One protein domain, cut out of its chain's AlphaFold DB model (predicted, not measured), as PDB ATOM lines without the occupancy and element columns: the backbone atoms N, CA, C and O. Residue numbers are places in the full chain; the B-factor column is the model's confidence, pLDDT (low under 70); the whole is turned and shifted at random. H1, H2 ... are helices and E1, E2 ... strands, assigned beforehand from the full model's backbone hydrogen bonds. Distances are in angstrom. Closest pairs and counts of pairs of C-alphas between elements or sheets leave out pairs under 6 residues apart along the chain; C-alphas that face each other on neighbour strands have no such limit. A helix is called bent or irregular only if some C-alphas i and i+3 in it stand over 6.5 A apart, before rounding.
ATOM      1  N   LEU A   4      34.480   6.311  64.807       55.12
ATOM      2  CA  LEU A   4      35.660   5.497  64.568       55.12
ATOM      3  C   LEU A   4      36.714   6.390  63.918       55.12
ATOM      4  O   LEU A   4      36.415   7.194  63.030       55.12
ATOM      5  N   THR A   5      37.954   6.283  64.375       53.56
ATOM      6  CA  THR A   5      39.072   6.889  63.662       53.56
ATOM      7  C   THR A   5      39.313   6.126  62.360       53.56
ATOM      8  O   THR A   5      38.965   4.952  62.235       53.56
ATOM      9  N   GLU A   6      39.947   6.781  61.387       51.12
ATOM     10  CA  GLU A   6      40.457   6.120  60.177       51.12
ATOM     11  C   GLU A   6      41.243   4.845  60.524       51.12
ATOM     12  O   GLU A   6      41.131   3.843  59.831       51.12
ATOM     13  N   TRP A   7      41.958   4.831  61.650       51.59
ATOM     14  CA  TRP A   7      42.770   3.698  62.094       51.59
ATOM     15  C   TRP A   7      41.984   2.552  62.718       51.59
ATOM     16  O   TRP A   7      42.399   1.406  62.572       51.59
ATOM     17  N   ASP A   8      40.836   2.836  63.331       52.69
ATOM     18  CA  ASP A   8      39.948   1.798  63.870       52.69
ATOM     19  C   ASP A   8      39.324   0.946  62.749       52.69
ATOM     20  O   ASP A   8      38.831  -0.153  63.000       52.69
ATOM     21  N   VAL A   9      39.352   1.452  61.508       54.75
ATOM     22  CA  VAL A   9      38.664   0.884  60.341       54.75
ATOM     23  C   VAL A   9      39.636   0.471  59.223       54.75
ATOM     24  O   VAL A   9      39.422  -0.552  58.578       54.75
ATOM     25  N   LEU A  10      40.708   1.234  58.979       53.25
ATOM     26  CA  LEU A  10      41.612   1.031  57.839       53.25
ATOM     27  C   LEU A  10      42.728   0.025  58.117       53.25
ATOM     28  O   LEU A  10      43.082  -0.728  57.220       53.25
ATOM     29  N   VAL A  11      43.323   0.006  59.311       47.28
ATOM     30  CA  VAL A  11      44.574  -0.735  59.526       47.28
ATOM     31  C   VAL A  11      44.543  -1.420  60.876       47.28
ATOM     32  O   VAL A  11      45.078  -0.934  61.868       47.28
ATOM     33  N   ASN A  12      44.001  -2.631  60.888       44.75
ATOM     34  CA  ASN A  12      44.370  -3.618  61.894       44.75
ATOM     35  C   ASN A  12      45.741  -4.221  61.508       44.75
ATOM     36  O   ASN A  12      45.889  -5.417  61.291       44.75
ATOM     37  N   GLY A  13      46.737  -3.353  61.337       40.31
ATOM     38  CA  GLY A  13      48.134  -3.681  61.067       40.31
ATOM     39  C   GLY A  13      48.962  -3.243  62.266       40.31
ATOM     40  O   GLY A  13      48.685  -2.211  62.885       40.31
ATOM     41  N   ARG A  14      49.960  -4.043  62.651       40.28
ATOM     42  CA  ARG A  14      50.862  -3.686  63.755       40.28
ATOM     43  C   ARG A  14      51.460  -2.298  63.494       40.28
ATOM     44  O   ARG A  14      51.734  -1.932  62.355       40.28
ATOM     45  N   LYS A  15      51.700  -1.526  64.557       43.03
ATOM     46  CA  LYS A  15      52.551  -0.327  64.497       43.03
ATOM     47  C   LYS A  15      53.886  -0.753  63.849       43.03
ATOM     48  O   LYS A  15      54.596  -1.549  64.456       43.03
ATOM     49  N   GLY A  16      54.157  -0.320  62.613       49.69
ATOM     50  CA  GLY A  16      55.293  -0.784  61.794       49.69
ATOM     51  C   GLY A  16      54.940  -1.522  60.489       49.69
ATOM     52  O   GLY A  16      55.850  -1.933  59.779       49.69
ATOM     53  N   ASP A  17      53.660  -1.701  60.151       58.12
ATOM     54  CA  ASP A  17      53.259  -2.194  58.827       58.12
ATOM     55  C   ASP A  17      53.411  -1.090  57.766       58.12
ATOM     56  O   ASP A  17      52.744  -0.056  57.835       58.12
ATOM     57  N   SER A  18      54.277  -1.323  56.776       57.31
ATOM     58  CA  SER A  18      54.539  -0.406  55.656       57.31
ATOM     59  C   SER A  18      53.281   0.018  54.887       57.31
ATOM     60  O   SER A  18      53.235   1.120  54.350       57.31
ATOM     61  N   THR A  19      52.216  -0.794  54.884       56.75
ATOM     62  CA  THR A  19      50.939  -0.427  54.242       56.75
ATOM     63  C   THR A  19      50.258   0.762  54.919       56.75
ATOM     64  O   THR A  19      49.579   1.546  54.251       56.75
ATOM     65  N   ARG A  20      50.500   0.959  56.222       58.12
ATOM     66  CA  ARG A  20      50.022   2.121  56.976       58.12
ATOM     67  C   ARG A  20      50.635   3.415  56.457       58.12
ATOM     68  O   ARG A  20      49.914   4.387  56.274       58.12
ATOM     69  N   GLU A  21      51.936   3.417  56.185       59.94
ATOM     70  CA  GLU A  21      52.669   4.606  55.728       59.94
ATOM     71  C   GLU A  21      52.189   5.085  54.350       59.94
ATOM     72  O   GLU A  21      52.230   6.276  54.051       59.94
ATOM     73  N   ILE A  22      51.661   4.174  53.526       64.19
ATOM     74  CA  ILE A  22      51.138   4.505  52.196       64.19
ATOM     75  C   ILE A  22      49.740   5.152  52.286       64.19
ATOM     76  O   ILE A  22      49.416   5.997  51.455       64.19
ATOM     77  N   TRP A  23      48.934   4.831  53.304       65.19
ATOM     78  CA  TRP A  23      47.586   5.396  53.511       65.19
ATOM     79  C   TRP A  23      47.543   6.593  54.477       65.19
ATOM     80  O   TRP A  23      46.587   7.384  54.461       65.19
ATOM     81  N   ASP A  24      48.574   6.740  55.312       66.38
ATOM     82  CA  ASP A  24      48.725   7.822  56.285       66.38
ATOM     83  C   ASP A  24      49.285   9.085  55.625       66.38
ATOM     84  O   ASP A  24      50.464   9.425  55.732       66.38
ATOM     85  N   PHE A  25      48.429   9.786  54.890       71.88
ATOM     86  CA  PHE A  25      48.740  11.130  54.430       71.88
ATOM     87  C   PHE A  25      47.612  12.104  54.772       71.88
ATOM     88  O   PHE A  25      46.435  11.715  54.849       71.88
ATOM     89  N   PRO A  26      47.981  13.368  55.040       73.75
ATOM     90  CA  PRO A  26      47.100  14.286  55.729       73.75
ATOM     91  C   PRO A  26      45.987  14.789  54.809       73.75
ATOM     92  O   PRO A  26      46.172  14.926  53.599       73.75
ATOM     93  N   ASP A  27      44.834  15.081  55.408       81.31
ATOM     94  CA  ASP A  27      43.706  15.729  54.742       81.31
ATOM     95  C   ASP A  27      44.130  17.113  54.205       81.31
ATOM     96  O   ASP A  27      44.589  17.950  54.990       81.31
ATOM     97  N   PRO A  28      43.980  17.398  52.898       79.06
ATOM     98  CA  PRO A  28      44.353  18.667  52.296       79.06
ATOM     99  C   PRO A  28      43.578  19.856  52.857       79.06
ATOM    100  O   PRO A  28      44.035  20.984  52.702       79.06
ATOM    101  N   ILE A  29      42.431  19.635  53.505       77.12
ATOM    102  CA  ILE A  29      41.668  20.699  54.168       77.12
ATOM    103  C   ILE A  29      42.410  21.201  55.414       77.12
ATOM    104  O   ILE A  29      42.368  22.388  55.722       77.12
ATOM    105  N   ASN A  30      43.118  20.309  56.109       76.69
ATOM    106  CA  ASN A  30      43.683  20.555  57.435       76.69
ATOM    107  C   ASN A  30      45.218  20.456  57.460       76.69
ATOM    108  O   ASN A  30      45.815  20.302  58.525       76.69
ATOM    109  N   SER A  31      45.879  20.512  56.298       81.88
ATOM    110  CA  SER A  31      47.314  20.242  56.187       81.88
ATOM    111  C   SER A  31      48.093  21.333  55.474       81.88
ATOM    112  O   SER A  31      47.766  21.743  54.364       81.88
ATOM    113  N   SER A  32      49.236  21.697  56.056       85.12
ATOM    114  CA  SER A  32      50.234  22.561  55.422       85.12
ATOM    115  C   SER A  32      50.958  21.900  54.240       85.12
ATOM    116  O   SER A  32      51.619  22.609  53.478       85.12
ATOM    117  N   THR A  33      50.806  20.579  54.066       88.00
ATOM    118  CA  THR A  33      51.391  19.778  52.971       88.00
ATOM    119  C   THR A  33      50.829  20.163  51.606       88.00
ATOM    120  O   THR A  33      51.474  19.927  50.587       88.00
ATOM    121  N   TYR A  34      49.644  20.771  51.576       91.75
ATOM    122  CA  TYR A  34      48.970  21.168  50.350       91.75
ATOM    123  C   TYR A  34      48.945  22.687  50.198       91.75
ATOM    124  O   TYR A  34      48.997  23.452  51.166       91.75
ATOM    125  N   GLU A  35      48.891  23.120  48.950       92.69
ATOM    126  CA  GLU A  35      48.653  24.490  48.533       92.69
ATOM    127  C   GLU A  35      47.350  24.545  47.739       92.69
ATOM    128  O   GLU A  35      47.074  23.674  46.912       92.69
ATOM    129  N   SER A  36      46.540  25.568  48.002       93.69
ATOM    130  CA  SER A  36      45.322  25.829  47.243       93.69
ATOM    131  C   SER A  36      45.672  26.626  45.991       93.69
ATOM    132  O   SER A  36      45.953  27.820  46.081       93.69
ATOM    133  N   ILE A  37      45.582  25.991  44.827       95.12
ATOM    134  CA  ILE A  37      45.797  26.635  43.530       95.12
ATOM    135  C   ILE A  37      44.447  26.941  42.884       95.12
ATOM    136  O   ILE A  37      43.620  26.047  42.696       95.12
ATOM    137  N   THR A  38      44.217  28.206  42.532       95.38
ATOM    138  CA  THR A  38      42.993  28.627  41.837       95.38
ATOM    139  C   THR A  38      43.148  28.455  40.331       95.38
ATOM    140  O   THR A  38      44.041  29.036  39.721       95.38
ATOM    141  N   TYR A  39      42.237  27.708  39.712       95.31
ATOM    142  CA  TYR A  39      42.149  27.541  38.266       95.31
ATOM    143  C   TYR A  39      40.683  27.550  37.819       95.31
ATOM    144  O   TYR A  39      39.831  26.917  38.440       95.31
ATOM    145  N   ALA A  40      40.369  28.299  36.754       94.12
ATOM    146  CA  ALA A  40      39.003  28.459  36.232       94.12
ATOM    147  C   ALA A  40      37.953  28.812  37.317       94.12
ATOM    148  O   ALA A  40      36.837  28.293  37.319       94.12
ATOM    149  N   GLY A  41      38.330  29.666  38.279       92.00
ATOM    150  CA  GLY A  41      37.456  30.106  39.376       92.00
ATOM    151  C   GLY A  41      37.205  29.067  40.479       92.00
ATOM    152  O   GLY A  41      36.428  29.333  41.394       92.00
ATOM    153  N   LYS A  42      37.848  27.893  40.425       92.56
ATOM    154  CA  LYS A  42      37.796  26.856  41.466       92.56
ATOM    155  C   LYS A  42      39.173  26.685  42.113       92.56
ATOM    156  O   LYS A  42      40.191  26.897  41.465       92.56
ATOM    157  N   SER A  43      39.197  26.309  43.389       92.81
ATOM    158  CA  SER A  43      40.427  26.003  44.134       92.81
ATOM    159  C   SER A  43      40.662  24.491  44.158       92.81
ATOM    160  O   SER A  43      39.714  23.722  44.350       92.81
ATOM    161  N   TYR A  44      41.916  24.090  43.948       93.38
ATOM    162  CA  TYR A  44      42.380  22.706  43.921       93.38
ATOM    163  C   TYR A  44      43.560  22.523  44.871       93.38
ATOM    164  O   TYR A  44      44.476  23.346  44.897       93.38
ATOM    165  N   SER A  45      43.553  21.427  45.629       93.94
ATOM    166  CA  SER A  45      44.621  21.103  46.575       93.94
ATOM    167  C   SER A  45      45.762  20.365  45.876       93.94
ATOM    168  O   SER A  45      45.607  19.214  45.465       93.94
ATOM    169  N   VAL A  46      46.908  21.033  45.763       94.00
ATOM    170  CA  VAL A  46      48.128  20.545  45.101       94.00
ATOM    171  C   VAL A  46      49.212  20.321  46.154       94.00
ATOM    172  O   VAL A  46      49.397  21.155  47.039       94.00
ATOM    173  N   CYS A  47      49.929  19.201  46.107       91.81
ATOM    174  CA  CYS A  47      50.983  18.894  47.070       91.81
ATOM    175  C   CYS A  47      52.165  19.861  46.922       91.81
ATOM    176  O   CYS A  47      52.682  20.101  45.825       91.81
ATOM    177  N   LYS A  48      52.664  20.368  48.050       89.81
ATOM    178  CA  LYS A  48      53.897  21.156  48.091       89.81
ATOM    179  C   LYS A  48      55.095  20.224  47.976       89.81
ATOM    180  O   LYS A  48      55.352  19.408  48.859       89.81
ATOM    181  N   HIS A  49      55.873  20.392  46.912       84.75
ATOM    182  CA  HIS A  49      57.159  19.717  46.750       84.75
ATOM    183  C   HIS A  49      58.277  20.727  46.570       84.75
ATOM    184  O   HIS A  49      58.137  21.711  45.842       84.75
ATOM    185  N   LYS A  50      59.417  20.447  47.208       83.94
ATOM    186  CA  LYS A  50      60.633  21.239  47.033       83.94
ATOM    187  C   LYS A  50      61.002  21.265  45.547       83.94
ATOM    188  O   LYS A  50      61.139  20.212  44.932       83.94
ATOM    189  N   GLY A  51      61.162  22.465  44.996       86.00
ATOM    190  CA  GLY A  51      61.550  22.672  43.600       86.00
ATOM    191  C   GLY A  51      60.396  22.744  42.595       86.00
ATOM    192  O   GLY A  51      60.674  22.941  41.416       86.00
ATOM    193  N   ARG A  52      59.125  22.630  43.016       91.44
ATOM    194  CA  ARG A  52      58.001  22.922  42.114       91.44
ATOM    195  C   ARG A  52      57.875  24.417  41.855       91.44
ATOM    196  O   ARG A  52      57.862  25.216  42.787       91.44
ATOM    197  N   THR A  53      57.736  24.781  40.586       94.12
ATOM    198  CA  THR A  53      57.443  26.153  40.161       94.12
ATOM    199  C   THR A  53      55.937  26.420  40.180       94.12
ATOM    200  O   THR A  53      55.128  25.498  40.061       94.12
ATOM    201  N   SER A  54      55.531  27.691  40.243       93.75
ATOM    202  CA  SER A  54      54.114  28.085  40.148       93.75
ATOM    203  C   SER A  54      53.449  27.607  38.849       93.75
ATOM    204  O   SER A  54      52.265  27.265  38.843       93.75
ATOM    205  N   SER A  55      54.214  27.528  37.753       95.19
ATOM    206  CA  SER A  55      53.740  26.970  36.483       95.19
ATOM    207  C   SER A  55      53.412  25.480  36.618       95.19
ATOM    208  O   SER A  55      52.308  25.079  36.262       95.19
ATOM    209  N   GLN A  56      54.294  24.675  37.221       94.69
ATOM    210  CA  GLN A  56      54.027  23.249  37.455       94.69
ATOM    211  C   GLN A  56      52.813  23.031  38.366       94.69
ATOM    212  O   GLN A  56      51.979  22.178  38.080       94.69
ATOM    213  N   MET A  57      52.678  23.826  39.432       95.06
ATOM    214  CA  MET A  57      51.520  23.759  40.334       95.06
ATOM    215  C   MET A  57      50.208  24.072  39.594       95.06
ATOM    216  O   MET A  57      49.188  23.420  39.818       95.06
ATOM    217  N   THR A  58      50.248  25.028  38.664       95.69
ATOM    218  CA  THR A  58      49.105  25.391  37.817       95.69
ATOM    219  C   THR A  58      48.763  24.285  36.816       95.69
ATOM    220  O   THR A  58      47.588  23.972  36.647       95.69
ATOM    221  N   GLU A  59      49.755  23.649  36.184       95.50
ATOM    222  CA  GLU A  59      49.524  22.494  35.300       95.50
ATOM    223  C   GLU A  59      48.874  21.322  36.046       95.50
ATOM    224  O   GLU A  59      47.941  20.699  35.544       95.50
ATOM    225  N   ILE A  60      49.286  21.066  37.287       95.38
ATOM    226  CA  ILE A  60      48.637  20.056  38.130       95.38
ATOM    227  C   ILE A  60      47.181  20.441  38.408       95.38
ATOM    228  O   ILE A  60      46.283  19.621  38.217       95.38
ATOM    229  N   ALA A  61      46.917  21.696  38.785       95.50
ATOM    230  CA  ALA A  61      45.555  22.177  39.008       95.50
ATOM    231  C   ALA A  61      44.668  22.045  37.754       95.50
ATOM    232  O   ALA A  61      43.492  21.700  37.877       95.50
ATOM    233  N   LYS A  62      45.224  22.235  36.546       96.38
ATOM    234  CA  LYS A  62      44.518  21.975  35.278       96.38
ATOM    235  C   LYS A  62      44.087  20.515  35.156       96.38
ATOM    236  O   LYS A  62      42.924  20.259  34.851       96.38
ATOM    237  N   ILE A  63      44.983  19.568  35.445       96.25
ATOM    238  CA  ILE A  63      44.667  18.131  35.413       96.25
ATOM    239  C   ILE A  63      43.546  17.816  36.412       96.25
ATOM    240  O   ILE A  63      42.547  17.195  36.048       96.25
ATOM    241  N   LEU A  64      43.655  18.289  37.658       95.50
ATOM    242  CA  LEU A  64      42.618  18.075  38.677       95.50
ATOM    243  C   LEU A  64      41.270  18.695  38.265       95.50
ATOM    244  O   LEU A  64      40.208  18.114  38.513       95.50
ATOM    245  N   ALA A  65      41.291  19.839  37.578       95.25
ATOM    246  CA  ALA A  65      40.092  20.466  37.037       95.25
ATOM    247  C   ALA A  65      39.419  19.632  35.941       95.25
ATOM    248  O   ALA A  65      38.186  19.567  35.899       95.25
ATOM    249  N   GLU A  66      40.191  18.957  35.086       95.94
ATOM    250  CA  GLU A  66      39.650  18.017  34.098       95.94
ATOM    251  C   GLU A  66      38.982  16.812  34.762       95.94
ATOM    252  O   GLU A  66      37.871  16.437  34.372       95.94
ATOM    253  N   TYR A  67      39.600  16.247  35.802       95.75
ATOM    254  CA  TYR A  67      38.972  15.204  36.615       95.75
ATOM    255  C   TYR A  67      37.652  15.690  37.223       95.75
ATOM    256  O   TYR A  67      36.629  15.020  37.076       95.75
ATOM    257  N   GLN A  68      37.630  16.884  37.828       95.19
ATOM    258  CA  GLN A  68      36.420  17.424  38.455       95.19
ATOM    259  C   GLN A  68      35.314  17.665  37.424       95.19
ATOM    260  O   GLN A  68      34.164  17.306  37.655       95.19
ATOM    261  N   LYS A  69      35.654  18.224  36.257       94.69
ATOM    262  CA  LYS A  69      34.701  18.445  35.161       94.69
ATOM    263  C   LYS A  69      34.041  17.140  34.719       94.69
ATOM    264  O   LYS A  69      32.841  17.125  34.448       94.69
ATOM    265  N   ASN A  70      34.807  16.058  34.602       95.81
ATOM    266  CA  ASN A  70      34.257  14.766  34.197       95.81
ATOM    267  C   ASN A  70      33.489  14.080  35.333       95.81
ATOM    268  O   ASN A  70      32.442  13.497  35.063       95.81
ATOM    269  N   ASN A  71      33.914  14.241  36.589       95.50
ATOM    270  CA  ASN A  71      33.125  13.822  37.747       95.50
ATOM    271  C   ASN A  71      31.741  14.492  37.735       95.50
ATOM    272  O   ASN A  71      30.726  13.803  37.780       95.50
ATOM    273  N   ASP A  72      31.689  15.816  37.559       94.44
ATOM    274  CA  ASP A  72      30.439  16.586  37.520       94.44
ATOM    275  C   ASP A  72      29.487  16.071  36.417       94.44
ATOM    276  O   ASP A  72      28.277  15.957  36.634       94.44
ATOM    277  N   LYS A  73      30.024  15.691  35.244       95.50
ATOM    278  CA  LYS A  73      29.242  15.072  34.156       95.50
ATOM    279  C   LYS A  73      28.665  13.712  34.551       95.50
ATOM    280  O   LYS A  73      27.489  13.462  34.283       95.50
ATOM    281  N   ILE A  74      29.471  12.844  35.166       96.50
ATOM    282  CA  ILE A  74      29.020  11.527  35.639       96.50
ATOM    283  C   ILE A  74      27.904  11.716  36.671       96.50
ATOM    284  O   ILE A  74      26.840  11.116  36.538       96.50
ATOM    285  N   MET A  75      28.091  12.613  37.643       96.62
ATOM    286  CA  MET A  75      27.078  12.900  38.662       96.62
ATOM    287  C   MET A  75      25.771  13.405  38.056       96.62
ATOM    288  O   MET A  75      24.698  12.973  38.476       96.62
ATOM    289  N   ALA A  76      25.838  14.281  37.049       95.81
ATOM    290  CA  ALA A  76      24.649  14.775  36.361       95.81
ATOM    291  C   ALA A  76      23.874  13.639  35.673       95.81
ATOM    292  O   ALA A  76      22.652  13.556  35.812       95.81
ATOM    293  N   LYS A  77      24.573  12.721  34.993       97.75
ATOM    294  CA  LYS A  77      23.954  11.541  34.369       97.75
ATOM    295  C   LYS A  77      23.356  10.587  35.415       97.75
ATOM    296  O   LYS A  77      22.240  10.112  35.229       97.75
ATOM    297  N   ILE A  78      24.049  10.346  36.534       97.38
ATOM    298  CA  ILE A  78      23.530   9.522  37.642       97.38
ATOM    299  C   ILE A  78      22.272  10.152  38.258       97.38
ATOM    300  O   ILE A  78      21.321   9.436  38.578       97.38
ATOM    301  N   ALA A  79      22.251  11.477  38.428       96.62
ATOM    302  CA  ALA A  79      21.107  12.207  38.968       96.62
ATOM    303  C   ALA A  79      19.893  12.181  38.023       96.62
ATOM    304  O   ALA A  79      18.762  12.116  38.492       96.62
ATOM    305  N   ALA A  80      20.123  12.178  36.706       97.31
ATOM    306  CA  ALA A  80      19.074  12.122  35.687       97.31
ATOM    307  C   ALA A  80      18.530  10.703  35.413       97.31
ATOM    308  O   ALA A  80      17.630  10.534  34.586       97.31
ATOM    309  N   ARG A  81      19.071   9.665  36.065       97.38
ATOM    310  CA  ARG A  81      18.675   8.273  35.813       97.38
ATOM    311  C   ARG A  81      17.212   8.017  36.189       97.38
ATOM    312  O   ARG A  81      16.701   8.535  37.183       97.38
ATOM    313  N   LYS A  82      16.566   7.093  35.481       96.88
ATOM    314  CA  LYS A  82      15.263   6.553  35.884       96.88
ATOM    315  C   LYS A  82      15.486   5.424  36.891       96.88
ATOM    316  O   LYS A  82      15.982   4.366  36.527       96.88
ATOM    317  N   LYS A  83      15.117   5.634  38.162       95.75
ATOM    318  CA  LYS A  83      15.377   4.661  39.247       95.75
ATOM    319  C   LYS A  83      14.847   3.247  38.958       95.75
ATOM    320  O   LYS A  83      15.491   2.287  39.354       95.75
ATOM    321  N   LYS A  84      13.719   3.123  38.245       96.25
ATOM    322  CA  LYS A  84      13.098   1.834  37.886       96.25
ATOM    323  C   LYS A  84      13.954   0.940  36.977       96.25
ATOM    324  O   LYS A  84      13.685  -0.249  36.895       96.25
ATOM    325  N   ASP A  85      14.960   1.506  36.308       97.81
ATOM    326  CA  ASP A  85      15.830   0.772  35.381       97.81
ATOM    327  C   ASP A  85      16.993   0.063  36.114       97.81
ATOM    328  O   ASP A  85      17.844  -0.554  35.477       97.81
ATOM    329  N   TYR A  86      17.055   0.172  37.446       97.62
ATOM    330  CA  TYR A  86      18.140  -0.338  38.284       97.62
ATOM    331  C   TYR A  86      17.578  -1.111  39.474       97.62
ATOM    332  O   TYR A  86      16.532  -0.759  40.024       97.62
ATOM    333  N   SER A  87      18.310  -2.130  39.921       96.94
ATOM    334  CA  SER A  87      17.997  -2.845  41.160       96.94
ATOM    335  C   SER A  87      18.040  -1.915  42.381       96.94
ATOM    336  O   SER A  87      18.631  -0.829  42.352       96.94
ATOM    337  N   GLU A  88      17.436  -2.336  43.493       95.62
ATOM    338  CA  GLU A  88      17.498  -1.582  44.751       95.62
ATOM    339  C   GLU A  88      18.950  -1.346  45.193       95.62
ATOM    340  O   GLU A  88      19.328  -0.213  45.503       95.62
ATOM    341  N   LYS A  89      19.786  -2.392  45.127       94.56
ATOM    342  CA  LYS A  89      21.216  -2.308  45.440       94.56
ATOM    343  C   LYS A  89      21.912  -1.265  44.569       94.56
ATOM    344  O   LYS A  89      22.527  -0.355  45.113       94.56
ATOM    345  N   GLU A  90      21.788  -1.344  43.242       97.31
ATOM    346  CA  GLU A  90      22.405  -0.365  42.333       97.31
ATOM    347  C   GLU A  90      21.920   1.061  42.629       97.31
ATOM    348  O   GLU A  90      22.720   1.995  42.672       97.31
ATOM    349  N   ASN A  91      20.625   1.247  42.904       97.56
ATOM    350  CA  ASN A  91      20.096   2.554  43.280       97.56
ATOM    351  C   ASN A  91      20.741   3.097  44.557       97.56
ATOM    352  O   ASN A  91      21.092   4.276  44.588       97.56
ATOM    353  N   LYS A  92      20.939   2.254  45.573       95.94
ATOM    354  CA  LYS A  92      21.602   2.633  46.824       95.94
ATOM    355  C   LYS A  92      23.090   2.935  46.619       95.94
ATOM    356  O   LYS A  92      23.590   3.910  47.174       95.94
ATOM    357  N   GLN A  93      23.778   2.187  45.757       96.19
ATOM    358  CA  GLN A  93      25.168   2.476  45.380       96.19
ATOM    359  C   GLN A  93      25.295   3.835  44.676       96.19
ATOM    360  O   GLN A  93      26.168   4.635  45.009       96.19
ATOM    361  N   LEU A  94      24.391   4.139  43.744       97.50
ATOM    362  CA  LEU A  94      24.364   5.423  43.038       97.50
ATOM    363  C   LEU A  94      23.965   6.590  43.958       97.50
ATOM    364  O   LEU A  94      24.473   7.697  43.797       97.50
ATOM    365  N   GLU A  95      23.086   6.357  44.935       95.69
ATOM    366  CA  GLU A  95      22.765   7.331  45.991       95.69
ATOM    367  C   GLU A  95      23.998   7.656  46.852       95.69
ATOM    368  O   GLU A  95      24.255   8.834  47.105       95.69
ATOM    369  N   LEU A  96      24.811   6.658  47.226       94.12
ATOM    370  CA  LEU A  96      26.079   6.884  47.939       94.12
ATOM    371  C   LEU A  96      27.072   7.705  47.112       94.12
ATOM    372  O   LEU A  96      27.708   8.620  47.637       94.12
ATOM    373  N   VAL A  97      27.192   7.415  45.816       95.75
ATOM    374  CA  VAL A  97      28.059   8.188  44.916       95.75
ATOM    375  C   VAL A  97      27.604   9.645  44.845       95.75
ATOM    376  O   VAL A  97      28.422  10.537  45.044       95.75
ATOM    377  N   LEU A  98      26.306   9.908  44.660       95.44
ATOM    378  CA  LEU A  98      25.773  11.276  44.652       95.44
ATOM    379  C   LEU A  98      25.971  11.998  45.994       95.44
ATOM    380  O   LEU A  98      26.299  13.185  45.991       95.44
ATOM    381  N   LYS A  99      25.800  11.294  47.125       93.25
ATOM    382  CA  LYS A  99      26.016  11.835  48.480       93.25
ATOM    383  C   LYS A  99      27.445  12.353  48.652       93.25
ATOM    384  O   LYS A  99      27.634  13.411  49.244       93.25
ATOM    385  N   HIS A 100      28.437  11.623  48.141       92.62
ATOM    386  CA  HIS A 100      29.849  11.934  48.372       92.62
ATOM    387  C   HIS A 100      30.552  12.680  47.237       92.62
ATOM    388  O   HIS A 100      31.575  13.296  47.523       92.62
ATOM    389  N   HIS A 101      30.033  12.630  46.003       93.75
ATOM    390  CA  HIS A 101      30.683  13.186  44.803       93.75
ATOM    391  C   HIS A 101      29.815  14.163  43.983       93.75
ATOM    392  O   HIS A 101      30.303  14.701  42.990       93.75
ATOM    393  N   GLY A 102      28.569  14.441  44.403       87.12
ATOM    394  CA  GLY A 102      27.634  15.382  43.765       87.12
ATOM    395  C   GLY A 102      27.972  16.884  43.887       87.12
ATOM    396  O   GLY A 102      29.060  17.284  44.282       87.12
ATOM    397  N   LYS A 103      27.006  17.764  43.565       71.06
ATOM    398  CA  LYS A 103      27.205  19.232  43.407       71.06
ATOM    399  C   LYS A 103      27.900  19.959  44.574       71.06
ATOM    400  O   LYS A 103      28.462  21.027  44.351       71.06
ATOM    401  N   ASN A 104      27.868  19.404  45.785       63.00
ATOM    402  CA  ASN A 104      28.420  20.035  46.989       63.00
ATOM    403  C   ASN A 104      29.734  19.402  47.479       63.00
ATOM    404  O   ASN A 104      30.328  19.898  48.435       63.00
ATOM    405  N   SER A 105      30.222  18.333  46.849       61.94
ATOM    406  CA  SER A 105      31.459  17.668  47.262       61.94
ATOM    407  C   SER A 105      32.643  18.150  46.427       61.94
ATOM    408  O   SER A 105      32.856  17.741  45.287       61.94
ATOM    409  N   LYS A 106      33.431  19.051  47.009       63.84
ATOM    410  CA  LYS A 106      34.674  19.566  46.421       63.84
ATOM    411  C   LYS A 106      35.866  18.716  46.837       63.84
ATOM    412  O   LYS A 106      36.503  19.084  47.819       63.84
ATOM    413  N   LYS A 107      36.155  17.578  46.208       76.25
ATOM    414  CA  LYS A 107      37.168  16.679  46.788       76.25
ATOM    415  C   LYS A 107      37.953  15.865  45.752       76.25
ATOM    416  O   LYS A 107      38.062  14.651  45.878       76.25
ATOM    417  N   ILE A 108      38.525  16.551  44.756       92.50
ATOM    418  CA  ILE A 108      39.639  16.022  43.952       92.50
ATOM    419  C   ILE A 108      40.920  16.766  44.332       92.50
ATOM    420  O   ILE A 108      40.950  17.996  44.304       92.50
ATOM    421  N   ALA A 109      41.960  16.023  44.700       93.88
ATOM    422  CA  ALA A 109      43.243  16.553  45.150       93.88
ATOM    423  C   ALA A 109      44.409  15.788  44.511       93.88
ATOM    424  O   ALA A 109      44.236  14.698  43.966       93.88
ATOM    425  N   GLU A 110      45.610  16.350  44.569       93.62
ATOM    426  CA  GLU A 110      46.813  15.621  44.174       93.62
ATOM    427  C   GLU A 110      47.196  14.572  45.228       93.62
ATOM    428  O   GLU A 110      47.171  14.855  46.420       93.62
ATOM    429  N   LEU A 111      47.587  13.368  44.807       90.38
ATOM    430  CA  LEU A 111      48.189  12.376  45.696       90.38
ATOM    431  C   LEU A 111      49.660  12.715  45.967       90.38
ATOM    432  O   LEU A 111      50.436  12.898  45.026       90.38
ATOM    433  N   ASN A 112      50.071  12.710  47.237       82.88
ATOM    434  CA  ASN A 112      51.473  12.915  47.586       82.88
ATOM    435  C   ASN A 112      52.338  11.754  47.035       82.88
ATOM    436  O   ASN A 112      52.094  10.592  47.352       82.88
ATOM    437  N   PRO A 113      53.379  12.027  46.232       70.75
ATOM    438  CA  PRO A 113      54.221  11.015  45.604       70.75
ATOM    439  C   PRO A 113      55.044  10.170  46.575       70.75
ATOM    440  O   PRO A 113      55.564   9.137  46.161       70.75
ATOM    441  N   LYS A 114      55.165  10.565  47.851       73.94
ATOM    442  CA  LYS A 114      55.741   9.687  48.883       73.94
ATOM    443  C   LYS A 114      54.896   8.429  49.107       73.94
ATOM    444  O   LYS A 114      55.432   7.420  49.543       73.94
ATOM    445  N   ASN A 115      53.618   8.457  48.736       69.31
ATOM    446  CA  ASN A 115      52.696   7.324  48.792       69.31
ATOM    447  C   ASN A 115      52.799   6.451  47.522       69.31
ATOM    448  O   ASN A 115      51.797   5.957  47.005       69.31
ATOM    449  N   GLY A 116      54.021   6.324  46.982       58.19
ATOM    450  CA  GLY A 116      54.337   5.684  45.707       58.19
ATOM    451  C   GLY A 116      53.760   4.274  45.617       58.19
ATOM    452  O   GLY A 116      54.070   3.413  46.429       58.19
ATOM    453  N   GLY A 117      52.895   4.049  44.631       73.31
ATOM    454  CA  GLY A 117      52.223   2.765  44.419       73.31
ATOM    455  C   GLY A 117      50.830   2.915  43.819       73.31
ATOM    456  O   GLY A 117      50.391   2.050  43.069       73.31
ATOM    457  N   PHE A 118      50.169   4.048  44.066       81.44
ATOM    458  CA  PHE A 118      48.816   4.304  43.577       81.44
ATOM    459  C   PHE A 118      48.784   5.335  42.443       81.44
ATOM    460  O   PHE A 118      49.467   6.363  42.489       81.44
ATOM    461  N   ALA A 119      47.976   5.058  41.414       88.69
ATOM    462  CA  ALA A 119      47.650   6.015  40.353       88.69
ATOM    463  C   ALA A 119      46.550   6.997  40.797       88.69
ATOM    464  O   ALA A 119      46.568   8.168  40.419       88.69
ATOM    465  N   GLY A 120      45.639   6.534  41.650       90.06
ATOM    466  CA  GLY A 120      44.628   7.326  42.334       90.06
ATOM    467  C   GLY A 120      44.223   6.657  43.641       90.06
ATOM    468  O   GLY A 120      44.641   5.533  43.919       90.06
ATOM    469  N   MET A 121      43.493   7.388  44.479       89.81
ATOM    470  CA  MET A 121      42.986   6.853  45.736       89.81
ATOM    471  C   MET A 121      41.737   7.592  46.204       89.81
ATOM    472  O   MET A 121      41.772   8.795  46.446       89.81
ATOM    473  N   ASN A 122      40.644   6.874  46.415       91.00
ATOM    474  CA  ASN A 122      39.428   7.408  47.009       91.00
ATOM    475  C   ASN A 122      39.402   7.180  48.525       91.00
ATOM    476  O   ASN A 122      38.919   6.156  49.018       91.00
ATOM    477  N   LYS A 123      39.896   8.165  49.277       87.69
ATOM    478  CA  LYS A 123      40.038   8.074  50.730       87.69
ATOM    479  C   LYS A 123      38.743   8.465  51.463       87.69
ATOM    480  O   LYS A 123      38.251   9.580  51.254       87.69
ATOM    481  N   PRO A 124      38.188   7.591  52.323       87.06
ATOM    482  CA  PRO A 124      37.104   7.917  53.249       87.06
ATOM    483  C   PRO A 124      37.621   8.665  54.484       87.06
ATOM    484  O   PRO A 124      38.689   8.339  54.983       87.06
ATOM    485  N   TYR A 125      36.825   9.593  55.014       83.12
ATOM    486  CA  TYR A 125      37.126  10.340  56.239       83.12
ATOM    487  C   TYR A 125      35.943  10.335  57.206       83.12
ATOM    488  O   TYR A 125      34.790  10.268  56.773       83.12
ATOM    489  N   GLU A 126      36.243  10.471  58.504       82.44
ATOM    490  CA  GLU A 126      35.266  10.531  59.604       82.44
ATOM    491  C   GLU A 126      34.230   9.400  59.532       82.44
ATOM    492  O   GLU A 126      33.060   9.611  59.213       82.44
ATOM    493  N   ILE A 127      34.674   8.171  59.783       82.00
ATOM    494  CA  ILE A 127      33.836   6.988  59.600       82.00
ATOM    495  C   ILE A 127      32.942   6.790  60.829       82.00
ATOM    496  O   ILE A 127      33.405   6.753  61.972       82.00
ATOM    497  N   THR A 128      31.643   6.643  60.594       81.25
ATOM    498  CA  THR A 128      30.642   6.369  61.626       81.25
ATOM    499  C   THR A 128      29.878   5.090  61.310       81.25
ATOM    500  O   THR A 128      29.788   4.655  60.161       81.25
ATOM    501  N   LEU A 129      29.339   4.463  62.354       82.12
ATOM    502  CA  LEU A 129      28.400   3.357  62.221       82.12
ATOM    503  C   LEU A 129      26.981   3.925  62.093       82.12
ATOM    504  O   LEU A 129      26.487   4.544  63.039       82.12
ATOM    505  N   GLU A 130      26.350   3.734  60.933       82.62
ATOM    506  CA  GLU A 130      24.931   4.053  60.739       82.62
ATOM    507  C   GLU A 130      24.037   2.933  61.305       82.62
ATOM    508  O   GLU A 130      24.451   1.780  61.445       82.62
ATOM    509  N   ASP A 131      22.800   3.283  61.663       80.06
ATOM    510  CA  ASP A 131      21.832   2.355  62.251       80.06
ATOM    511  C   ASP A 131      21.388   1.303  61.221       80.06
ATOM    512  O   ASP A 131      20.855   1.631  60.156       80.06
ATOM    513  N   SER A 132      21.579   0.024  61.549       77.94
ATOM    514  CA  SER A 132      21.243  -1.101  60.674       77.94
ATOM    515  C   SER A 132      19.750  -1.248  60.385       77.94
ATOM    516  O   SER A 132      19.395  -1.895  59.404       77.94
ATOM    517  N   SER A 133      18.870  -0.664  61.204       78.50
ATOM    518  CA  SER A 133      17.418  -0.684  60.978       78.50
ATOM    519  C   SER A 133      16.969   0.245  59.845       78.50
ATOM    520  O   SER A 133      15.907   0.045  59.263       78.50
ATOM    521  N   THR A 134      17.785   1.247  59.505       78.81
ATOM    522  CA  THR A 134      17.455   2.280  58.507       78.81
ATOM    523  C   THR A 134      18.424   2.310  57.326       78.81
ATOM    524  O   THR A 134      18.184   3.000  56.333       78.81
ATOM    525  N   THR A 135      19.507   1.535  57.400       82.94
ATOM    526  CA  THR A 135      20.613   1.590  56.447       82.94
ATOM    527  C   THR A 135      20.656   0.340  55.583       82.94
ATOM    528  O   THR A 135      20.810  -0.774  56.078       82.94
ATOM    529  N   PHE A 136      20.600   0.520  54.262       84.31
ATOM    530  CA  PHE A 136      20.807  -0.584  53.329       84.31
ATOM    531  C   PHE A 136      22.264  -1.076  53.428       84.31
ATOM    532  O   PHE A 136      23.178  -0.249  53.309       84.31
ATOM    533  N   PRO A 137      22.518  -2.383  53.616       87.75
ATOM    534  CA  PRO A 137      23.873  -2.903  53.741       87.75
ATOM    535  C   PRO A 137      24.601  -2.800  52.396       87.75
ATOM    536  O   PRO A 137      24.359  -3.573  51.468       87.75
ATOM    537  N   ILE A 138      25.512  -1.830  52.288       85.38
ATOM    538  CA  ILE A 138      26.441  -1.701  51.164       85.38
ATOM    539  C   ILE A 138      27.834  -1.836  51.721       85.38
ATOM    540  O   ILE A 138      28.281  -1.047  52.553       85.38
ATOM    541  N   GLY A 139      28.520  -2.841  51.225       80.12
ATOM    542  CA  GLY A 139      29.894  -3.071  51.556       80.12
ATOM    543  C   GLY A 139      30.264  -4.506  51.248       80.12
ATOM    544  O   GLY A 139      29.396  -5.375  51.098       80.12
ATOM    545  N   PRO A 140      31.558  -4.764  51.181       74.81
ATOM    546  CA  PRO A 140      32.060  -6.104  51.011       74.81
ATOM    547  C   PRO A 140      31.680  -7.011  52.183       74.81
ATOM    548  O   PRO A 140      31.857  -6.661  53.354       74.81
ATOM    549  N   THR A 141      31.251  -8.231  51.869       67.69
ATOM    550  CA  THR A 141      30.994  -9.262  52.877       67.69
ATOM    551  C   THR A 141      32.320  -9.776  53.440       67.69
ATOM    552  O   THR A 141      33.167 -10.294  52.708       67.69
ATOM    553  N   VAL A 142      32.533  -9.630  54.748       63.88
ATOM    554  CA  VAL A 142      33.729 -10.149  55.427       63.88
ATOM    555  C   VAL A 142      33.441 -11.577  55.892       63.88
ATOM    556  O   VAL A 142      32.990 -11.803  57.010       63.88
ATOM    557  N   ASN A 143      33.673 -12.552  55.010       53.38
ATOM    558  CA  ASN A 143      33.367 -13.966  55.278       53.38
ATOM    559  C   ASN A 143      34.476 -14.717  56.039       53.38
ATOM    560  O   ASN A 143      34.239 -15.808  56.553       53.38
ATOM    561  N   LYS A 144      35.695 -14.168  56.112       48.84
ATOM    562  CA  LYS A 144      36.836 -14.759  56.830       48.84
ATOM    563  C   LYS A 144      37.603 -13.662  57.575       48.84
ATOM    564  O   LYS A 144      37.834 -12.599  57.010       48.84
ATOM    565  N   CYS A 145      38.037 -13.947  58.811       46.31
ATOM    566  CA  CYS A 145      38.911 -13.097  59.651       46.31
ATOM    567  C   CYS A 145      40.272 -12.759  59.007       46.31
ATOM    568  O   CYS A 145      41.111 -12.136  59.648       46.31
ATOM    569  N   THR A 146      40.561 -13.207  57.785       41.62
ATOM    570  CA  THR A 146      41.848 -12.978  57.128       41.62
ATOM    571  C   THR A 146      41.999 -11.484  56.828       41.62
ATOM    572  O   THR A 146      41.473 -10.999  55.830       41.62
ATOM    573  N   GLY A 147      42.654 -10.758  57.739       43.66
ATOM    574  CA  GLY A 147      42.866  -9.304  57.685       43.66
ATOM    575  C   GLY A 147      42.361  -8.526  58.908       43.66
ATOM    576  O   GLY A 147      42.719  -7.365  59.074       43.66
ATOM    577  N   VAL A 148      41.579  -9.147  59.798       41.31
ATOM    578  CA  VAL A 148      41.226  -8.587  61.114       41.31
ATOM    579  C   VAL A 148      42.007  -9.411  62.134       41.31
ATOM    580  O   VAL A 148      41.714 -10.592  62.291       41.31
ATOM    581  N   ILE A 149      43.054  -8.830  62.733       42.78
ATOM    582  CA  ILE A 149      44.013  -9.517  63.620       42.78
ATOM    583  C   ILE A 149      43.312 -10.516  64.551       42.78
ATOM    584  O   ILE A 149      42.294 -10.181  65.147       42.78
ATOM    585  N   GLU A 150      43.947 -11.686  64.679       39.16
ATOM    586  CA  GLU A 150      43.899 -12.815  65.634       39.16
ATOM    587  C   GLU A 150      43.411 -12.588  67.090       39.16
ATOM    588  O   GLU A 150      43.724 -13.368  67.987       39.16
ATOM    589  N   ARG A 151      42.617 -11.567  67.396       40.91
ATOM    590  CA  ARG A 151      41.926 -11.438  68.678       40.91
ATOM    591  C   ARG A 151      40.563 -12.096  68.555       40.91
ATOM    592  O   ARG A 151      39.618 -11.419  68.185       40.91
ATOM    593  N   SER A 152      40.540 -13.406  68.825       45.56
ATOM    594  CA  SER A 152      39.381 -14.287  69.067       45.56
ATOM    595  C   SER A 152      38.143 -14.090  68.162       45.56
ATOM    596  O   SER A 152      37.574 -13.015  68.019       45.56
ATOM    597  N   GLY A 153      37.641 -15.180  67.571       50.28
ATOM    598  CA  GLY A 153      36.631 -15.162  66.495       50.28
ATOM    599  C   GLY A 153      35.316 -14.390  66.732       50.28
ATOM    600  O   GLY A 153      34.566 -14.181  65.780       50.28
ATOM    601  N   THR A 154      35.027 -13.931  67.950       51.28
ATOM    602  CA  THR A 154      33.868 -13.090  68.276       51.28
ATOM    603  C   THR A 154      34.018 -11.651  67.763       51.28
ATOM    604  O   THR A 154      33.072 -11.118  67.186       51.28
ATOM    605  N   VAL A 155      35.197 -11.025  67.888       50.34
ATOM    606  CA  VAL A 155      35.398  -9.614  67.488       50.34
ATOM    607  C   VAL A 155      35.382  -9.457  65.966       50.34
ATOM    608  O   VAL A 155      34.734  -8.547  65.456       50.34
ATOM    609  N   CYS A 156      35.991 -10.382  65.214       51.88
ATOM    610  CA  CYS A 156      35.904 -10.360  63.749       51.88
ATOM    611  C   CYS A 156      34.466 -10.474  63.238       51.88
ATOM    612  O   CYS A 156      34.113  -9.809  62.270       51.88
ATOM    613  N   LYS A 157      33.655 -11.366  63.831       55.53
ATOM    614  CA  LYS A 157      32.263 -11.573  63.406       55.53
ATOM    615  C   LYS A 157      31.433 -10.316  63.652       55.53
ATOM    616  O   LYS A 157      30.647  -9.937  62.790       55.53
ATOM    617  N   LEU A 158      31.669  -9.648  64.783       61.62
ATOM    618  CA  LEU A 158      31.062  -8.356  65.093       61.62
ATOM    619  C   LEU A 158      31.489  -7.285  64.082       61.62
ATOM    620  O   LEU A 158      30.626  -6.622  63.518       61.62
ATOM    621  N   ILE A 159      32.788  -7.169  63.778       63.69
ATOM    622  CA  ILE A 159      33.299  -6.203  62.792       63.69
ATOM    623  C   ILE A 159      32.721  -6.490  61.401       63.69
ATOM    624  O   ILE A 159      32.134  -5.608  60.787       63.69
ATOM    625  N   GLY A 160      32.814  -7.730  60.917       66.19
ATOM    626  CA  GLY A 160      32.316  -8.119  59.597       66.19
ATOM    627  C   GLY A 160      30.817  -7.876  59.409       66.19
ATOM    628  O   GLY A 160      30.400  -7.506  58.313       66.19
ATOM    629  N   GLY A 161      30.030  -8.013  60.481       70.88
ATOM    630  CA  GLY A 161      28.607  -7.677  60.490       70.88
ATOM    631  C   GLY A 161      28.322  -6.175  60.417       70.88
ATOM    632  O   GLY A 161      27.292  -5.794  59.871       70.88
ATOM    633  N   VAL A 162      29.223  -5.314  60.907       77.19
ATOM    634  CA  VAL A 162      29.017  -3.854  60.908       77.19
ATOM    635  C   VAL A 162      29.600  -3.135  59.690       77.19
ATOM    636  O   VAL A 162      29.134  -2.047  59.365       77.19
ATOM    637  N   VAL A 163      30.569  -3.721  58.969       79.94
ATOM    638  CA  VAL A 163      31.199  -3.093  57.781       79.94
ATOM    639  C   VAL A 163      30.181  -2.572  56.760       79.94
ATOM    640  O   VAL A 163      30.328  -1.425  56.334       79.94
ATOM    641  N   PRO A 164      29.126  -3.326  56.382       85.38
ATOM    642  CA  PRO A 164      28.134  -2.840  55.419       85.38
ATOM    643  C   PRO A 164      27.332  -1.615  55.889       85.38
ATOM    644  O   PRO A 164      26.606  -1.016  55.089       85.38
ATOM    645  N   TYR A 165      27.467  -1.226  57.158       85.19
ATOM    646  CA  TYR A 165      26.787  -0.106  57.814       85.19
ATOM    647  C   TYR A 165      27.735   1.042  58.186       85.19
ATOM    648  O   TYR A 165      27.288   2.108  58.598       85.19
ATOM    649  N   LEU A 166      29.045   0.864  58.007       85.50
ATOM    650  CA  LEU A 166      30.007   1.949  58.164       85.50
ATOM    651  C   LEU A 166      29.861   2.952  57.017       85.50
ATOM    652  O   LEU A 166      29.801   2.551  55.850       85.50
ATOM    653  N   ARG A 167      29.846   4.251  57.322       86.69
ATOM    654  CA  ARG A 167      29.831   5.327  56.324       86.69
ATOM    655  C   ARG A 167      30.858   6.402  56.651       86.69
ATOM    656  O   ARG A 167      30.981   6.781  57.810       86.69
ATOM    657  N   PRO A 168      31.565   6.935  55.647       87.69
ATOM    658  CA  PRO A 168      32.351   8.141  55.843       87.69
ATOM    659  C   PRO A 168      31.443   9.376  55.845       87.69
ATOM    660  O   PRO A 168      30.464   9.416  55.098       87.69
ATOM    661  N   SER A 169      31.791  10.425  56.595       85.88
ATOM    662  CA  SER A 169      31.158  11.742  56.417       85.88
ATOM    663  C   SER A 169      31.451  12.304  55.022       85.88
ATOM    664  O   SER A 169      30.591  12.915  54.388       85.88
ATOM    665  N   TYR A 170      32.672  12.094  54.516       88.44
ATOM    666  CA  TYR A 170      33.092  12.559  53.196       88.44
ATOM    667  C   TYR A 170      34.214  11.708  52.599       88.44
ATOM    668  O   TYR A 170      34.872  10.932  53.287       88.44
ATOM    669  N   ARG A 171      34.443  11.877  51.295       90.75
ATOM    670  CA  ARG A 171      35.501  11.198  50.544       90.75
ATOM    671  C   ARG A 171      36.320  12.193  49.735       90.75
ATOM    672  O   ARG A 171      35.768  13.204  49.304       90.75
ATOM    673  N   ILE A 172      37.607  11.910  49.541       91.62
ATOM    674  CA  ILE A 172      38.491  12.655  48.633       91.62
ATOM    675  C   ILE A 172      39.104  11.696  47.624       91.62
ATOM    676  O   ILE A 172      39.687  10.688  48.013       91.62
ATOM    677  N   ILE A 173      38.977  12.024  46.338       93.19
ATOM    678  CA  ILE A 173      39.685  11.351  45.254       93.19
ATOM    679  C   ILE A 173      41.034  12.041  45.069       93.19
ATOM    680  O   ILE A 173      41.119  13.191  44.640       93.19
ATOM    681  N   TYR A 174      42.098  11.324  45.385       93.12
ATOM    682  CA  TYR A 174      43.468  11.731  45.140       93.12
ATOM    683  C   TYR A 174      43.939  11.206  43.793       93.12
ATOM    684  O   TYR A 174      43.679  10.055  43.454       93.12
ATOM    685  N   ILE A 175      44.656  12.034  43.039       93.81
ATOM    686  CA  ILE A 175      45.193  11.690  41.722       93.81
ATOM    687  C   ILE A 175      46.711  11.819  41.743       93.81
ATOM    688  O   ILE A 175      47.249  12.886  42.044       93.81
ATOM    689  N   ASN A 176      47.417  10.755  41.368       92.38
ATOM    690  CA  ASN A 176      48.862  10.800  41.199       92.38
ATOM    691  C   ASN A 176      49.222  11.366  39.822       92.38
ATOM    692  O   ASN A 176      49.357  10.653  38.824       92.38
ATOM    693  N   VAL A 177      49.403  12.681  39.774       88.38
ATOM    694  CA  VAL A 177      49.721  13.405  38.536       88.38
ATOM    695  C   VAL A 177      51.127  13.121  38.005       88.38
ATOM    696  O   VAL A 177      51.350  13.268  36.804       88.38
ATOM    697  N   ASN A 178      52.057  12.644  38.844       82.56
ATOM    698  CA  ASN A 178      53.384  12.219  38.383       82.56
ATOM    699  C   ASN A 178      53.296  10.959  37.512       82.56
ATOM    700  O   ASN A 178      54.019  10.847  36.521       82.56
ATOM    701  N   THR A 179      52.389  10.042  37.862       79.00
ATOM    702  CA  THR A 179      52.124   8.824  37.088       79.00
ATOM    703  C   THR A 179      51.278   9.127  35.857       79.00
ATOM    704  O   THR A 179      51.596   8.662  34.765       79.00
ATOM    705  N   LEU A 180      50.208   9.913  36.011       73.69
ATOM    706  CA  LEU A 180      49.190  10.011  34.966       73.69
ATOM    707  C   LEU A 180      49.381  11.153  33.973       73.69
ATOM    708  O   LEU A 180      48.869  11.030  32.867       73.69
ATOM    709  N   ARG A 181      50.146  12.209  34.294       82.19
ATOM    710  CA  ARG A 181      50.490  13.378  33.441       82.19
ATOM    711  C   ARG A 181      49.333  14.073  32.682       82.19
ATOM    712  O   ARG A 181      49.570  15.093  32.046       82.19
ATOM    713  N   ARG A 182      48.108  13.545  32.721       92.12
ATOM    714  CA  ARG A 182      46.876  13.978  32.053       92.12
ATOM    715  C   ARG A 182      45.674  13.270  32.684       92.12
ATOM    716  O   ARG A 182      45.837  12.337  33.468       92.12
ATOM    717  N   TYR A 183      44.472  13.694  32.310       92.69
ATOM    718  CA  TYR A 183      43.235  13.018  32.690       92.69
ATOM    719  C   TYR A 183      43.171  11.562  32.192       92.69
ATOM    720  O   TYR A 183      43.376  11.288  31.006       92.69
ATOM    721  N   ASP A 184      42.814  10.648  33.096       95.25
ATOM    722  CA  ASP A 184      42.451   9.260  32.811       95.25
ATOM    723  C   ASP A 184      41.024   8.976  33.303       95.25
ATOM    724  O   ASP A 184      40.740   8.913  34.504       95.25
ATOM    725  N   HIS A 185      40.121   8.785  32.339       95.25
ATOM    726  CA  HIS A 185      38.721   8.426  32.566       95.25
ATOM    727  C   HIS A 185      38.558   7.115  33.335       95.25
ATOM    728  O   HIS A 185      37.681   7.026  34.198       95.25
ATOM    729  N   ARG A 186      39.391   6.110  33.046       95.81
ATOM    730  CA  ARG A 186      39.267   4.784  33.659       95.81
ATOM    731  C   ARG A 186      39.595   4.877  35.134       95.81
ATOM    732  O   ARG A 186      38.859   4.319  35.938       95.81
ATOM    733  N   LEU A 187      40.630   5.651  35.477       95.56
ATOM    734  CA  LEU A 187      40.960   5.920  36.871       95.56
ATOM    735  C   LEU A 187      39.794   6.608  37.586       95.56
ATOM    736  O   LEU A 187      39.414   6.182  38.665       95.56
ATOM    737  N   LEU A 188      39.190   7.650  37.008       96.44
ATOM    738  CA  LEU A 188      38.082   8.332  37.685       96.44
ATOM    739  C   LEU A 188      36.918   7.374  37.991       96.44
ATOM    740  O   LEU A 188      36.379   7.388  39.097       96.44
ATOM    741  N   VAL A 189      36.539   6.528  37.029       97.62
ATOM    742  CA  VAL A 189      35.485   5.523  37.233       97.62
ATOM    743  C   VAL A 189      35.888   4.500  38.297       97.62
ATOM    744  O   VAL A 189      35.061   4.161  39.144       97.62
ATOM    745  N   HIS A 190      37.147   4.062  38.285       96.00
ATOM    746  CA  HIS A 190      37.724   3.164  39.281       96.00
ATOM    747  C   HIS A 190      37.619   3.744  40.697       96.00
ATOM    748  O   HIS A 190      37.071   3.117  41.602       96.00
ATOM    749  N   GLU A 191      38.039   4.996  40.876       95.19
ATOM    750  CA  GLU A 191      37.966   5.666  42.171       95.19
ATOM    751  C   GLU A 191      36.519   5.856  42.627       95.19
ATOM    752  O   GLU A 191      36.186   5.609  43.785       95.19
ATOM    753  N   LEU A 192      35.601   6.217  41.729       96.25
ATOM    754  CA  LEU A 192      34.179   6.308  42.067       96.25
ATOM    755  C   LEU A 192      33.582   4.949  42.470       96.25
ATOM    756  O   LEU A 192      32.710   4.912  43.347       96.25
ATOM    757  N   ALA A 193      34.071   3.839  41.906       96.44
ATOM    758  CA  ALA A 193      33.617   2.492  42.244       96.44
ATOM    759  C   ALA A 193      33.885   2.137  43.709       96.44
ATOM    760  O   ALA A 193      33.011   1.549  44.345       96.44
ATOM    761  N   HIS A 194      34.988   2.611  44.301       93.81
ATOM    762  CA  HIS A 194      35.219   2.480  45.745       93.81
ATOM    763  C   HIS A 194      34.116   3.147  46.586       93.81
ATOM    764  O   HIS A 194      33.751   2.639  47.647       93.81
ATOM    765  N   THR A 195      33.519   4.249  46.118       94.75
ATOM    766  CA  THR A 195      32.363   4.863  46.804       94.75
ATOM    767  C   THR A 195      31.112   4.013  46.650       94.75
ATOM    768  O   THR A 195      30.429   3.747  47.636       94.75
ATOM    769  N   ALA A 196      30.812   3.582  45.423       95.62
ATOM    770  CA  ALA A 196      29.634   2.771  45.123       95.62
ATOM    771  C   ALA A 196      29.671   1.407  45.832       95.62
ATOM    772  O   ALA A 196      28.634   0.906  46.255       95.62
ATOM    773  N   ALA A 197      30.847   0.813  46.010       93.38
ATOM    774  CA  ALA A 197      31.033  -0.411  46.783       93.38
ATOM    775  C   ALA A 197      31.144  -0.160  48.301       93.38
ATOM    776  O   ALA A 197      31.228  -1.106  49.075       93.38
ATOM    777  N   ASN A 198      31.116   1.103  48.745       91.62
ATOM    778  CA  ASN A 198      31.343   1.516  50.130       91.62
ATOM    779  C   ASN A 198      32.637   0.930  50.733       91.62
ATOM    780  O   ASN A 198      32.670   0.434  51.860       91.62
ATOM    781  N   HIS A 199      33.733   0.997  49.983       87.94
ATOM    782  CA  HIS A 199      35.047   0.602  50.478       87.94
ATOM    783  C   HIS A 199      35.529   1.665  51.464       87.94
ATOM    784  O   HIS A 199      35.965   2.756  51.087       87.94
ATOM    785  N   VAL A 200      35.297   1.397  52.748       80.88
ATOM    786  CA  VAL A 200      35.703   2.248  53.880       80.88
ATOM    787  C   VAL A 200      36.924   1.704  54.622       80.88
ATOM    788  O   VAL A 200      37.514   2.418  55.420       80.88
ATOM    789  N   MET A 201      37.295   0.451  54.353       73.31
ATOM    790  CA  MET A 201      38.441  -0.241  54.944       73.31
ATOM    791  C   MET A 201      39.475  -0.523  53.862       73.31
ATOM    792  O   MET A 201      39.088  -0.903  52.755       73.31
ATOM    793  N   TYR A 202      40.760  -0.436  54.204       65.94
ATOM    794  CA  TYR A 202      41.814  -0.949  53.339       65.94
ATOM    795  C   TYR A 202      41.721  -2.474  53.250       65.94
ATOM    796  O   TYR A 202      41.413  -3.167  54.225       65.94
ATOM    797  N   ARG A 203      41.980  -3.003  52.054       61.72
ATOM    798  CA  ARG A 203      41.968  -4.432  51.763       61.72
ATOM    799  C   ARG A 203      43.199  -4.781  50.940       61.72
ATOM    800  O   ARG A 203      43.441  -4.120  49.934       61.72
ATOM    801  N   PRO A 204      43.912  -5.870  51.271       53.25
ATOM    802  CA  PRO A 204      44.979  -6.383  50.412       53.25
ATOM    803  C   PRO A 204      44.497  -6.743  48.993       53.25
ATOM    804  O   PRO A 204      45.279  -6.722  48.052       53.25
ATOM    805  N   SER A 205      43.202  -7.053  48.836       60.75
ATOM    806  CA  SER A 205      42.519  -7.280  47.556       60.75
ATOM    807  C   SER A 205      41.281  -6.382  47.481       60.75
ATOM    808  O   SER A 205      40.169  -6.820  47.782       60.75
ATOM    809  N   ASP A 206      41.471  -5.113  47.124       65.38
ATOM    810  CA  ASP A 206      40.417  -4.086  47.134       65.38
ATOM    811  C   ASP A 206      39.458  -4.141  45.920       65.38
ATOM    812  O   ASP A 206      38.628  -3.257  45.734       65.38
ATOM    813  N   HIS A 207      39.533  -5.198  45.098       83.00
ATOM    814  CA  HIS A 207      38.772  -5.352  43.843       83.00
ATOM    815  C   HIS A 207      37.972  -6.666  43.788       83.00
ATOM    816  O   HIS A 207      38.146  -7.505  42.903       83.00
ATOM    817  N   GLY A 208      37.103  -6.869  44.782       85.31
ATOM    818  CA  GLY A 208      36.183  -8.009  44.854       85.31
ATOM    819  C   GLY A 208      34.984  -7.922  43.896       85.31
ATOM    820  O   GLY A 208      34.870  -7.028  43.059       85.31
ATOM    821  N   ALA A 209      34.044  -8.866  44.021       88.25
ATOM    822  CA  ALA A 209      32.851  -8.928  43.166       88.25
ATOM    823  C   ALA A 209      31.936  -7.693  43.299       88.25
ATOM    824  O   ALA A 209      31.314  -7.266  42.326       88.25
ATOM    825  N   ASP A 210      31.856  -7.112  44.493       89.00
ATOM    826  CA  ASP A 210      31.128  -5.879  44.776       89.00
ATOM    827  C   ASP A 210      31.761  -4.668  44.085       89.00
ATOM    828  O   ASP A 210      31.039  -3.920  43.422       89.00
ATOM    829  N   PHE A 211      33.089  -4.535  44.157       92.69
ATOM    830  CA  PHE A 211      33.837  -3.520  43.416       92.69
ATOM    831  C   PHE A 211      33.632  -3.656  41.909       92.69
ATOM    832  O   PHE A 211      33.230  -2.698  41.254       92.69
ATOM    833  N   ASN A 212      33.831  -4.855  41.356       93.88
ATOM    834  CA  ASN A 212      33.699  -5.095  39.916       93.88
ATOM    835  C   ASN A 212      32.280  -4.778  39.416       93.88
ATOM    836  O   ASN A 212      32.107  -4.176  38.355       93.88
ATOM    837  N   SER A 213      31.259  -5.122  40.210       94.88
ATOM    838  CA  SER A 213      29.865  -4.772  39.914       94.88
ATOM    839  C   SER A 213      29.635  -3.258  39.965       94.88
ATOM    840  O   SER A 213      28.973  -2.704  39.088       94.88
ATOM    841  N   ALA A 214      30.197  -2.574  40.966       96.25
ATOM    842  CA  ALA A 214      30.107  -1.125  41.110       96.25
ATOM    843  C   ALA A 214      30.820  -0.379  39.966       96.25
ATOM    844  O   ALA A 214      30.285   0.592  39.431       96.25
ATOM    845  N   GLU A 215      31.993  -0.852  39.547       97.31
ATOM    846  CA  GLU A 215      32.745  -0.283  38.429       97.31
ATOM    847  C   GLU A 215      31.981  -0.471  37.108       97.31
ATOM    848  O   GLU A 215      31.815   0.481  36.343       97.31
ATOM    849  N   ALA A 216      31.436  -1.667  36.860       97.75
ATOM    850  CA  ALA A 216      30.589  -1.935  35.697       97.75
ATOM    851  C   ALA A 216      29.321  -1.063  35.677       97.75
ATOM    852  O   ALA A 216      28.927  -0.568  34.621       97.75
ATOM    853  N   LEU A 217      28.703  -0.833  36.840       98.06
ATOM    854  CA  LEU A 217      27.567   0.076  36.984       98.06
ATOM    855  C   LEU A 217      27.946   1.514  36.604       98.06
ATOM    856  O   LEU A 217      27.225   2.153  35.840       98.06
ATOM    857  N   LEU A 218      29.075   2.021  37.104       98.12
ATOM    858  CA  LEU A 218      29.510   3.399  36.860       98.12
ATOM    859  C   LEU A 218      29.967   3.647  35.420       98.12
ATOM    860  O   LEU A 218      29.730   4.738  34.898       98.12
ATOM    861  N   LYS A 219      30.521   2.635  34.737       97.94
ATOM    862  CA  LYS A 219      30.842   2.702  33.297       97.94
ATOM    863  C   LYS A 219      29.624   3.059  32.431       97.94
ATOM    864  O   LYS A 219      29.794   3.672  31.385       97.94
ATOM    865  N   LYS A 220      28.393   2.761  32.875       97.56
ATOM    866  CA  LYS A 220      27.148   3.145  32.170       97.56
ATOM    867  C   LYS A 220      26.914   4.666  32.135       97.56
ATOM    868  O   LYS A 220      26.143   5.149  31.310       97.56
ATOM    869  N   PHE A 221      27.551   5.419  33.033       97.12
ATOM    870  CA  PHE A 221      27.385   6.869  33.175       97.12
ATOM    871  C   PHE A 221      28.612   7.664  32.733       97.12
ATOM    872  O   PHE A 221      28.544   8.887  32.643       97.12
TER     873      PHE A 221
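What this domain is: This is residues 4 to 221 of the 222 residues of an uncharacterized protein of viral metagenome (UniProt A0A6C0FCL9). A small sheet, E3 E5 E4, whose two long strands bend, has H3, H4 and H7 packed over one face, and the long H3 also packs on the hairpin E1 E2 beside E3. H8 packs on H7, short H1 is over the sheet's opposite face, and H5 lies at one far end. The printed part has 218 residues, with eight named helices and five named strands in the order H1 H2 E1 E2 H3 H4 E3 E4 H5 E5 H6 H7 H8, class mixed. The sheet E3 E5 E4 is mixed, E1 E2 antiparallel. The whole is compact, radius of gyration of the C-alphas 17.7 A, and flat, spanning 54 by 48 by 24 A.

How they stand to each other: H1, residues 6 to 10, is near H2, residues 18 to 23, with 5 pairs of C-alphas within 10 A. E1, residues 34 to 39, and E2, residues 42 to 47, form an antiparallel hairpin, with N 35 and O 46 at 2.8 A. H3, residues 54 to 79, has its closest C-alphas to E2 at Ala 61 and Tyr 44, 5.9 A. With its residues 71 to 79 alone H3 touches H4, residues 88 to 101, in a helical hairpin: the closest C-alphas, Met 75 and Leu 98, are 6.3 A apart, at a shallow tilt of 32 degrees, only just short of steep, opposite ways. E3, residues 108 to 110, is parallel to the inner strand E5, residues 166 to 175, with N 109 and O 173 at 3.0 A. E4, residues 120 to 129, is antiparallel to E5, with N 123 and O 172 at 2.8 A. H1 is over E4 at a height of 8.8 A. H5, residues 153 to 165, and H6, residues 177 to 180, only graze this sheet. H7, residues 185 to 196, is over E4 on the same face as H3 and H4, at a height of 8.7 A. H8, residues 209 to 219, touches H7, closest C-alphas Glu 215 and Ala 193 at 4.8 A, at a steep tilt of 53 degrees, opposite ways. Every O i to N i+4 pair is within hydrogen-bond range in H1, H3, H4 and H8, against 1 of 2 in H2, 6 of 9 in H5 and 7 of 8 in H7; H6 is too short for one.

Where its parts are: H1 begins at C-alpha 6 (40.457, 6.120, 60.177). H3 is 36.6 A long, E4 26.0 A, bending at residue 126, and E5 24.4 A, bending at residue 169. H5, 20.0 A, is irregular, C-alphas 161 and 164 being 7.0 A apart. H8 ends at C-alpha 219 (30.842, 2.702, 33.297).

The domain as a whole: The C-alphas farthest apart, Ser 55 and Thr 154, are 54.9 A apart. The printed part has no cut; the links E4 to H5 and H7 to H8 are long. Mean pLDDT of the printed part is 81.7, with residues 4 to 24 and 141 to 160 among those under 70.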